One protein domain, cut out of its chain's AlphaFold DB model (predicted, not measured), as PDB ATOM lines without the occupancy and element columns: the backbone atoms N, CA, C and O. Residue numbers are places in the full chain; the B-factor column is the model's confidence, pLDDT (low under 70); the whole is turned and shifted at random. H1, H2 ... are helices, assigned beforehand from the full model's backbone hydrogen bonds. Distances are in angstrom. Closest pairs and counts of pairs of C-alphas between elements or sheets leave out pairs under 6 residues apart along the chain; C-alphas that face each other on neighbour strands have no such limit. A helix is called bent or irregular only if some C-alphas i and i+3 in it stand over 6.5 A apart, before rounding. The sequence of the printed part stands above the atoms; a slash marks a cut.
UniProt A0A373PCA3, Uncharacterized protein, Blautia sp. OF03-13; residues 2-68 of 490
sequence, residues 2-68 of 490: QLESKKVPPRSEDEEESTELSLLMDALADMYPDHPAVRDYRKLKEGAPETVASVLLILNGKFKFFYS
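This is residues 2 to 68 of the 490 residues of an uncharacterized protein of Blautia sp. OF03-13 (UniProt A0A373PCA3). The domain is a helical hairpin, H2 and H3, its two helices steeply tilted to each other, with the long helix H4 leaving the end of H3 as an arm; residues 57 to 68 of this arm's far part stick out free. Away from that arm, residues 6 to 19 run out as a long loop and fold back, between the short helix H1, which packs on the first residues of H2, and H2 itself. The printed part has 67 residues with four named helices, H1, H2, H3 and H4 in that order, and no named strand; the class is all helix, with 45 residues in the helices. The whole is only just loose, close to compact, with a radius of gyration of the C-alphas of 13.3 A and spans of 35 by 28 by 27 A.

Find C-alpha 2 at (167.097, 153.664, 179.345); here the printed part begins, and with it H1, residues 2 to 5, which measures 5.2 A from first to last C-alpha. Next read on through residues 6 to 19, which hold no named element, to C-alpha 20 at (170.138, 145.814, 181.362). From there H2, residues 20 to 31, runs 17.2 A to Met 31. After four more residues H3 begins at Pro 36 and runs 14.3 A to Lys 45, its residues being 36 to 45. Last comes H4, residues 49 to 67, the longest helix with 19 residues; it measures 25.1 A and ends at C-alpha 67, at (168.323, 163.376, 175.752). Look near residue 61 for a kink of 44 degrees in it. H4 is irregular: C-alphas 62 and 65 are 7.4 A apart.

Start at H1, which touches H2; the closest C-alphas are those of Leu 3 and Glu 20, 4.9 A apart, and H2 touches H1 with residues 20 to 22 alone. In the loop between these two helices, residues 7 to 8 pair with residues 18 to 19, antiparallel, a pairing too short to be a named strand pair. Go on along H2 to residues 25 to 29, with which alone it touches H3. The closest C-alphas there are those of Met 25 and Val 38, at 5.8 A. H2 and H3 form a helical hairpin and run opposite ways at a steep tilt of 45 degrees. Past H3 you come to H4, which is close to H3 but not clearly touching it: the closest C-alphas, those of Leu 44 and Val 52, are 6.3 A apart. The lines of H3 and H4, that of H4 a rough one, stand at a steep tilt of 52 degrees, and the two run opposite ways. H1 and H3 are apart, as are H1 and H4, and H2 and H4. In the backbone, each O i to N i+4 pair of H2 and H3 is within hydrogen-bond range, while in H4 12 of 15 are; H1 is too short for such a pair.

Look for the two C-alphas farthest apart at Asp 14, in the loop, and Ser 68, the last printed residue; they are 38.9 A apart. Residues 46 to 51, of which 49 to 51 belong to H4, stand free, and so do residues 57 to 68, of which 57 to 67 belong to H4. Without these stretches the body has 49 residues and spans 30 by 29 by 18 A. The link from H1 to H2 is long, with 14 residues; those from H2 to H3 and from H3 to H4 are tight. The printed part has no cut. In the B-factor column you will find a mean pLDDT of the printed part of 80.9, with values under 70 at residues 2 to 3, residue 5 and residues 9 to 17 of this model.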
ATOM      1  N   GLN A   2     167.847 154.605 180.199       60.97
ATOM      2  CA  GLN A   2     167.097 153.664 179.345       60.97
ATOM      3  C   GLN A   2     167.395 152.192 179.688       60.97
ATOM      4  O   GLN A   2     166.474 151.389 179.738       60.97
ATOM      5  N   LEU A   3     168.654 151.876 180.012       67.81
ATOM      6  CA  LEU A   3     169.103 150.542 180.439       67.81
ATOM      7  C   LEU A   3     168.481 150.076 181.771       67.81
ATOM      8  O   LEU A   3     168.295 148.888 181.985       67.81
ATOM      9  N   GLU A   4     168.142 151.005 182.668       70.88
ATOM     10  CA  GLU A   4     167.523 150.673 183.958       70.88
ATOM     11  C   GLU A   4     166.009 150.461 183.817       70.88
ATOM     12  O   GLU A   4     165.416 149.635 184.495       70.88
ATOM     13  N   SER A   5     165.369 151.176 182.891       68.69
ATOM     14  CA  SER A   5     163.956 150.967 182.556       68.69
ATOM     15  C   SER A   5     163.711 149.762 181.642       68.69
ATOM     16  O   SER A   5     162.574 149.309 181.515       68.69
ATOM     17  N   LYS A   6     164.752 149.264 180.965       73.56
ATOM     18  CA  LYS A   6     164.674 148.093 180.093       73.56
ATOM     19  C   LYS A   6     164.838 146.830 180.926       73.56
ATOM     20  O   LYS A   6     165.945 146.460 181.311       73.56
ATOM     21  N   LYS A   7     163.705 146.189 181.194       75.50
ATOM     22  CA  LYS A   7     163.653 144.884 181.844       75.50
ATOM     23  C   LYS A   7     164.147 143.805 180.888       75.50
ATOM     24  O   LYS A   7     163.748 143.784 179.721       75.50
ATOM     25  N   VAL A   8     164.985 142.916 181.397       73.31
ATOM     26  CA  VAL A   8     165.431 141.715 180.699       73.31
ATOM     27  C   VAL A   8     164.600 140.545 181.229       73.31
ATOM     28  O   VAL A   8     164.461 140.413 182.446       73.31
ATOM     29  N   PRO A   9     163.997 139.720 180.352       65.81
ATOM     30  CA  PRO A   9     163.235 138.565 180.802       65.81
ATOM     31  C   PRO A   9     164.148 137.594 181.575       65.81
ATOM     32  O   PRO A   9     165.286 137.372 181.142       65.81
ATOM     33  N   PRO A  10     163.675 137.027 182.698       66.19
ATOM     34  CA  PRO A  10     164.472 136.127 183.529       66.19
ATOM     35  C   PRO A  10     164.854 134.858 182.753       66.19
ATOM     36  O   PRO A  10     164.095 134.385 181.902       66.19
ATOM     37  N   ARG A  11     166.047 134.308 183.016       60.84
ATOM     38  CA  ARG A  11     166.546 133.097 182.338       60.84
ATOM     39  C   ARG A  11     165.959 131.812 182.933       60.84
ATOM     40  O   ARG A  11     166.061 130.764 182.298       60.84
ATOM     41  N   SER A  12     165.323 131.883 184.105       59.59
ATOM     42  CA  SER A  12     164.606 130.779 184.761       59.59
ATOM     43  C   SER A  12     163.410 131.281 185.588       59.59
ATOM     44  O   SER A  12     163.331 132.468 185.888       59.59
ATOM     45  N   GLU A  13     162.472 130.395 185.953       54.78
ATOM     46  CA  GLU A  13     161.262 130.749 186.729       54.78
ATOM     47  C   GLU A  13     161.562 131.245 188.163       54.78
ATOM     48  O   GLU A  13     160.695 131.865 188.776       54.78
ATOM     49  N   ASP A  14     162.787 131.030 188.662       54.50
ATOM     50  CA  ASP A  14     163.246 131.415 190.006       54.50
ATOM     51  C   ASP A  14     164.079 132.721 190.033       54.50
ATOM     52  O   ASP A  14     164.509 133.158 191.101       54.50
ATOM     53  N   GLU A  15     164.336 133.354 188.881       58.78
ATOM     54  CA  GLU A  15     165.122 134.595 188.791       58.78
ATOM     55  C   GLU A  15     164.239 135.852 188.874       58.78
ATOM     56  O   GLU A  15     163.247 135.988 188.154       58.78
ATOM     57  N   GLU A  16     164.627 136.813 189.720       60.09
ATOM     58  CA  GLU A  16     163.987 138.133 189.771       60.09
ATOM     59  C   GLU A  16     164.174 138.903 188.448       60.09
ATOM     60  O   GLU A  16     165.187 138.768 187.756       60.09
ATOM     61  N   GLU A  17     163.197 139.748 188.089       61.75
ATOM     62  CA  GLU A  17     163.302 140.635 186.922       61.75
ATOM     63  C   GLU A  17     164.548 141.531 187.036       61.75
ATOM     64  O   GLU A  17     164.625 142.413 187.894       61.75
ATOM     65  N   SER A  18     165.506 141.346 186.124       71.75
ATOM     66  CA  SER A  18     166.727 142.151 186.055       71.75
ATOM     67  C   SER A  18     166.612 143.275 185.021       71.75
ATOM     68  O   SER A  18     165.781 143.249 184.108       71.75
ATOM     69  N   THR A  19     167.441 144.307 185.167       82.56
ATOM     70  CA  THR A  19     167.556 145.415 184.204       82.56
ATOM     71  C   THR A  19     168.835 145.254 183.379       82.56
ATOM     72  O   THR A  19     169.800 144.652 183.855       82.56
ATOM     73  N   GLU A  20     168.892 145.813 182.160       82.19
ATOM     74  CA  GLU A  20     170.138 145.814 181.362       82.19
ATOM     75  C   GLU A  20     171.300 146.452 182.147       82.19
ATOM     76  O   GLU A  20     172.442 146.008 182.045       82.19
ATOM     77  N   LEU A  21     171.011 147.472 182.966       84.44
ATOM     78  CA  LEU A  21     172.007 148.086 183.842       84.44
ATOM     79  C   LEU A  21     172.475 147.138 184.955       84.44
ATOM     80  O   LEU A  21     173.665 147.127 185.254       84.44
ATOM     81  N   SER A  22     171.577 146.339 185.540       84.31
ATOM     82  CA  SER A  22     171.951 145.343 186.548       84.31
ATOM     83  C   SER A  22     172.950 144.345 185.987       84.31
ATOM     84  O   SER A  22     174.004 144.162 186.575       84.31
ATOM     85  N   LEU A  23     172.686 143.812 184.791       86.00
ATOM     86  CA  LEU A  23     173.584 142.855 184.141       86.00
ATOM     87  C   LEU A  23     174.977 143.441 183.877       86.00
ATOM     88  O   LEU A  23     175.979 142.754 184.054       86.00
ATOM     89  N   LEU A  24     175.054 144.712 183.468       86.44
ATOM     90  CA  LEU A  24     176.335 145.402 183.286       86.44
ATOM     91  C   LEU A  24     177.075 145.605 184.612       86.44
ATOM     92  O   LEU A  24     178.296 145.473 184.654       86.44
ATOM     93  N   MET A  25     176.351 145.926 185.685       88.31
ATOM     94  CA  MET A  25     176.932 146.092 187.018       88.31
ATOM     95  C   MET A  25     177.390 144.760 187.610       88.31
ATOM     96  O   MET A  25     178.429 144.731 188.263       88.31
ATOM     97  N   ASP A  26     176.673 143.671 187.343       87.06
ATOM     98  CA  ASP A  26     177.051 142.319 187.754       87.06
ATOM     99  C   ASP A  26     178.314 141.866 187.009       87.06
ATOM    100  O   ASP A  26     179.293 141.481 187.641       87.06
ATOM    101  N   ALA A  27     178.368 142.061 185.686       88.38
ATOM    102  CA  ALA A  27     179.574 141.795 184.899       88.38
ATOM    103  C   ALA A  27     180.777 142.646 185.353       88.38
ATOM    104  O   ALA A  27     181.912 142.169 185.390       88.38
ATOM    105  N   LEU A  28     180.547 143.913 185.719       89.56
ATOM    106  CA  LEU A  28     181.592 144.774 186.274       89.56
ATOM    107  C   LEU A  28     182.052 144.291 187.654       89.56
ATOM    108  O   LEU A  28     183.242 144.360 187.949       89.56
ATOM    109  N   ALA A  29     181.135 143.792 188.483       89.88
ATOM    110  CA  ALA A  29     181.444 143.248 189.798       89.88
ATOM    111  C   ALA A  29     182.273 141.962 189.721       89.88
ATOM    112  O   ALA A  29     183.145 141.763 190.564       89.88
ATOM    113  N   ASP A  30     182.031 141.124 188.710       90.75
ATOM    114  CA  ASP A  30     182.814 139.910 188.468       90.75
ATOM    115  C   ASP A  30     184.280 140.239 188.147       90.75
ATOM    116  O   ASP A  30     185.191 139.541 188.593       90.75
ATOM    117  N   MET A  31     184.522 141.323 187.402       90.50
ATOM    118  CA  MET A  31     185.878 141.785 187.083       90.50
ATOM    119  C   MET A  31     186.523 142.566 188.235       90.50
ATOM    120  O   MET A  31     187.701 142.376 188.534       90.50
ATOM    121  N   TYR A  32     185.763 143.460 188.869       89.94
ATOM    122  CA  TYR A  32     186.237 144.389 189.895       89.94
ATOM    123  C   TYR A  32     185.216 144.493 191.044       89.94
ATOM    124  O   TYR A  32     184.390 145.413 191.064       89.94
ATOM    125  N   PRO A  33     185.284 143.593 192.045       84.19
ATOM    126  CA  PRO A  33     184.280 143.507 193.110       84.19
ATOM    127  C   PRO A  33     184.106 144.793 193.931       84.19
ATOM    128  O   PRO A  33     182.988 145.135 194.317       84.19
ATOM    129  N   ASP A  34     185.200 145.529 194.151       87.75
ATOM    130  CA  ASP A  34     185.234 146.761 194.952       87.75
ATOM    131  C   ASP A  34     185.094 148.042 194.112       87.75
ATOM    132  O   ASP A  34     185.356 149.150 194.593       87.75
ATOM    133  N   HIS A  35     184.678 147.927 192.846       91.00
ATOM    134  CA  HIS A  35     184.533 149.088 191.978       91.00
ATOM    135  C   HIS A  35     183.492 150.079 192.554       91.00
ATOM    136  O   HIS A  35     182.354 149.679 192.827       91.00
ATOM    137  N   PRO A  36     183.813 151.385 192.702       91.06
ATOM    138  CA  PRO A  36     182.914 152.364 193.326       91.06
ATOM    139  C   PRO A  36     181.509 152.401 192.710       91.06
ATOM    140  O   PRO A  36     180.522 152.458 193.440       91.06
ATOM    141  N   ALA A  37     181.414 152.285 191.380       89.50
ATOM    142  CA  ALA A  37     180.131 152.258 190.676       89.50
ATOM    143  C   ALA A  37     179.246 151.062 191.079       89.50
ATOM    144  O   ALA A  37     178.050 151.242 191.290       89.50
ATOM    145  N   VAL A  38     179.831 149.869 191.250       88.69
ATOM    146  CA  VAL A  38     179.109 148.659 191.685       88.69
ATOM    147  C   VAL A  38     178.619 148.841 193.117       88.69
ATOM    148  O   VAL A  38     177.449 148.605 193.414       88.69
ATOM    149  N   ARG A  39     179.502 149.312 194.006       88.25
ATOM    150  CA  ARG A  39     179.175 149.568 195.413       88.25
ATOM    151  C   ARG A  39     178.009 150.543 195.555       88.25
ATOM    152  O   ARG A  39     177.091 150.297 196.335       88.25
ATOM    153  N   ASP A  40     178.052 151.655 194.831       88.94
ATOM    154  CA  ASP A  40     177.051 152.711 194.962       88.94
ATOM    155  C   ASP A  40     175.733 152.331 194.254       88.94
ATOM    156  O   ASP A  40     174.657 152.663 194.753       88.94
ATOM    157  N   TYR A  41     175.791 151.538 193.175       88.12
ATOM    158  CA  TYR A  41     174.610 150.937 192.546       88.12
ATOM    159  C   TYR A  41     173.907 149.916 193.454       88.12
ATOM    160  O   TYR A  41     172.687 149.973 193.604       88.12
ATOM    161  N   ARG A  42     174.653 149.024 194.121       86.94
ATOM    162  CA  ARG A  42     174.077 148.063 195.081       86.94
ATOM    163  C   ARG A  42     173.379 148.771 196.239       86.94
ATOM    164  O   ARG A  42     172.223 148.477 196.519       86.94
ATOM    165  N   LYS A  43     174.016 149.796 196.817       86.62
ATOM    166  CA  LYS A  43     173.393 150.644 197.851       86.62
ATOM    167  C   LYS A  43     172.096 151.300 197.383       86.62
ATOM    168  O   LYS A  43     171.164 151.434 198.170       86.62
ATOM    169  N   LEU A  44     172.037 151.733 196.121       86.31
ATOM    170  CA  LEU A  44     170.809 152.269 195.540       86.31
ATOM    171  C   LEU A  44     169.725 151.185 195.480       86.31
ATOM    172  O   LEU A  44     168.600 151.452 195.880       86.31
ATOM    173  N   LYS A  45     170.051 149.976 195.012       84.12
ATOM    174  CA  LYS A  45     169.097 148.866 194.857       84.12
ATOM    175  C   LYS A  45     168.598 148.272 196.172       84.12
ATOM    176  O   LYS A  45     167.437 147.893 196.247       84.12
ATOM    177  N   GLU A  46     169.440 148.245 197.198       84.75
ATOM    178  CA  GLU A  46     169.084 147.811 198.557       84.75
ATOM    179  C   GLU A  46     168.199 148.833 199.300       84.75
ATOM    180  O   GLU A  46     167.642 148.533 200.357       84.75
ATOM    181  N   GLY A  47     168.064 150.053 198.769       85.06
ATOM    182  CA  GLY A  47     167.220 151.097 199.340       85.06
ATOM    183  C   GLY A  47     165.722 150.788 199.249       85.06
ATOM    184  O   GLY A  47     165.258 150.043 198.389       85.06
ATOM    185  N   ALA A  48     164.923 151.422 200.115       87.38
ATOM    186  CA  ALA A  48     163.466 151.296 200.064       87.38
ATOM    187  C   ALA A  48     162.920 151.737 198.683       87.38
ATOM    188  O   ALA A  48     163.351 152.786 198.189       87.38
ATOM    189  N   PRO A  49     161.935 151.032 198.085       84.44
ATOM    190  CA  PRO A  49     161.465 151.302 196.719       84.44
ATOM    191  C   PRO A  49     161.077 152.763 196.451       84.44
ATOM    192  O   PRO A  49     161.421 153.321 195.409       84.44
ATOM    193  N   GLU A  50     160.422 153.419 197.414       83.88
ATOM    194  CA  GLU A  50     160.049 154.839 197.320       83.88
ATOM    195  C   GLU A  50     161.273 155.766 197.249       83.88
ATOM    196  O   GLU A  50     161.278 156.764 196.525       83.88
ATOM    197  N   THR A  51     162.342 155.417 197.967       86.56
ATOM    198  CA  THR A  51     163.596 156.181 197.974       86.56
ATOM    199  C   THR A  51     164.330 156.012 196.648       86.56
ATOM    200  O   THR A  51     164.767 157.004 196.067       86.56
ATOM    201  N   VAL A  52     164.396 154.788 196.117       85.69
ATOM    202  CA  VAL A  52     164.996 154.512 194.800       85.69
ATOM    203  C   VAL A  52     164.274 155.285 193.701       85.69
ATOM    204  O   VAL A  52     164.916 155.956 192.892       85.69
ATOM    205  N   ALA A  53     162.938 155.263 193.706       84.38
ATOM    206  CA  ALA A  53     162.130 156.007 192.745       84.38
ATOM    207  C   ALA A  53     162.387 157.524 192.822       84.38
ATOM    208  O   ALA A  53     162.550 158.176 191.789       84.38
ATOM    209  N   SER A  54     162.487 158.078 194.035       87.12
ATOM    210  CA  SER A  54     162.816 159.492 194.254       87.12
ATOM    211  C   SER A  54     164.202 159.857 193.704       87.12
ATOM    212  O   SER A  54     164.349 160.843 192.978       87.12
ATOM    213  N   VAL A  55     165.216 159.023 193.958       86.88
ATOM    214  CA  VAL A  55     166.574 159.227 193.428       86.88
ATOM    215  C   VAL A  55     166.583 159.167 191.899       86.88
ATOM    216  O   VAL A  55     167.141 160.057 191.255       86.88
ATOM    217  N   LEU A  56     165.920 158.176 191.294       84.69
ATOM    218  CA  LEU A  56     165.810 158.060 189.837       84.69
ATOM    219  C   LEU A  56     165.099 159.267 189.208       84.69
ATOM    220  O   LEU A  56     165.478 159.704 188.119       84.69
ATOM    221  N   LEU A  57     164.104 159.851 189.881       86.06
ATOM    222  CA  LEU A  57     163.439 161.072 189.421       86.06
ATOM    223  C   LEU A  57     164.409 162.267 189.399       86.06
ATOM    224  O   LEU A  57     164.462 163.006 188.413       86.06
ATOM    225  N   ILE A  58     165.216 162.428 190.452       87.94
ATOM    226  CA  ILE A  58     166.241 163.480 190.535       87.94
ATOM    227  C   ILE A  58     167.294 163.287 189.439       87.94
ATOM    228  O   ILE A  58     167.627 164.245 188.735       87.94
ATOM    229  N   LEU A  59     167.779 162.055 189.248       85.62
ATOM    230  CA  LEU A  59     168.738 161.729 188.192       85.62
ATOM    231  C   LEU A  59     168.154 162.047 186.812       85.62
ATOM    232  O   LEU A  59     168.819 162.703 186.013       85.62
ATOM    233  N   ASN A  60     166.901 161.673 186.539       84.25
ATOM    234  CA  ASN A  60     166.223 162.019 185.285       84.25
ATOM    235  C   ASN A  60     166.183 163.533 185.048       84.25
ATOM    236  O   ASN A  60     166.457 163.995 183.941       84.25
ATOM    237  N   GLY A  61     165.900 164.317 186.092       85.00
ATOM    238  CA  GLY A  61     165.932 165.776 186.021       85.00
ATOM    239  C   GLY A  61     167.321 166.343 185.703       85.00
ATOM    240  O   GLY A  61     167.420 167.322 184.963       85.00
ATOM    241  N   LYS A  62     168.388 165.723 186.223       83.88
ATOM    242  CA  LYS A  62     169.786 166.127 185.983       83.88
ATOM    243  C   LYS A  62     170.276 165.737 184.587       83.88
ATOM    244  O   LYS A  62     170.875 166.560 183.905       83.88
ATOM    245  N   PHE A  63     169.964 164.523 184.138       85.44
ATOM    246  CA  PHE A  63     170.414 163.992 182.848       85.44
ATOM    247  C   PHE A  63     169.523 164.378 181.663       85.44
ATOM    248  O   PHE A  63     169.844 164.032 180.529       85.44
ATOM    249  N   LYS A  64     168.437 165.134 181.881       84.56
ATOM    250  CA  LYS A  64     167.497 165.531 180.817       84.56
ATOM    251  C   LYS A  64     168.165 166.165 179.590       84.56
ATOM    252  O   LYS A  64     167.683 165.998 178.475       84.56
ATOM    253  N   PHE A  65     169.278 166.875 179.784       81.19
ATOM    254  CA  PHE A  65     170.004 167.545 178.703       81.19
ATOM    255  C   PHE A  65     170.709 166.558 177.757       81.19
ATOM    256  O   PHE A  65     170.823 166.833 176.565       81.19
ATOM    257  N   PHE A  66     171.074 165.368 178.247       84.31
ATOM    258  CA  PHE A  66     171.656 164.284 177.448       84.31
ATOM    259  C   PHE A  66     170.624 163.551 176.581       84.31
ATOM    260  O   PHE A  66     170.987 162.685 175.789       84.31
ATOM    261  N   TYR A  67     169.334 163.881 176.687       82.50
ATOM    262  CA  TYR A  67     168.323 163.376 175.752       82.50
ATOM    263  C   TYR A  67     168.343 164.107 174.406       82.50
ATOM    264  O   TYR A  67     167.806 163.593 173.424       82.50
ATOM    265  N   SER A  68     168.984 165.277 174.331       84.75
ATOM    266  CA  SER A  68     169.181 165.979 173.065       84.75
ATOM    267  C   SER A  68     170.141 165.204 172.167       84.75
ATOM    268  O   SER A  68     171.274 164.925 172.556       84.75
TER     269      SER A  68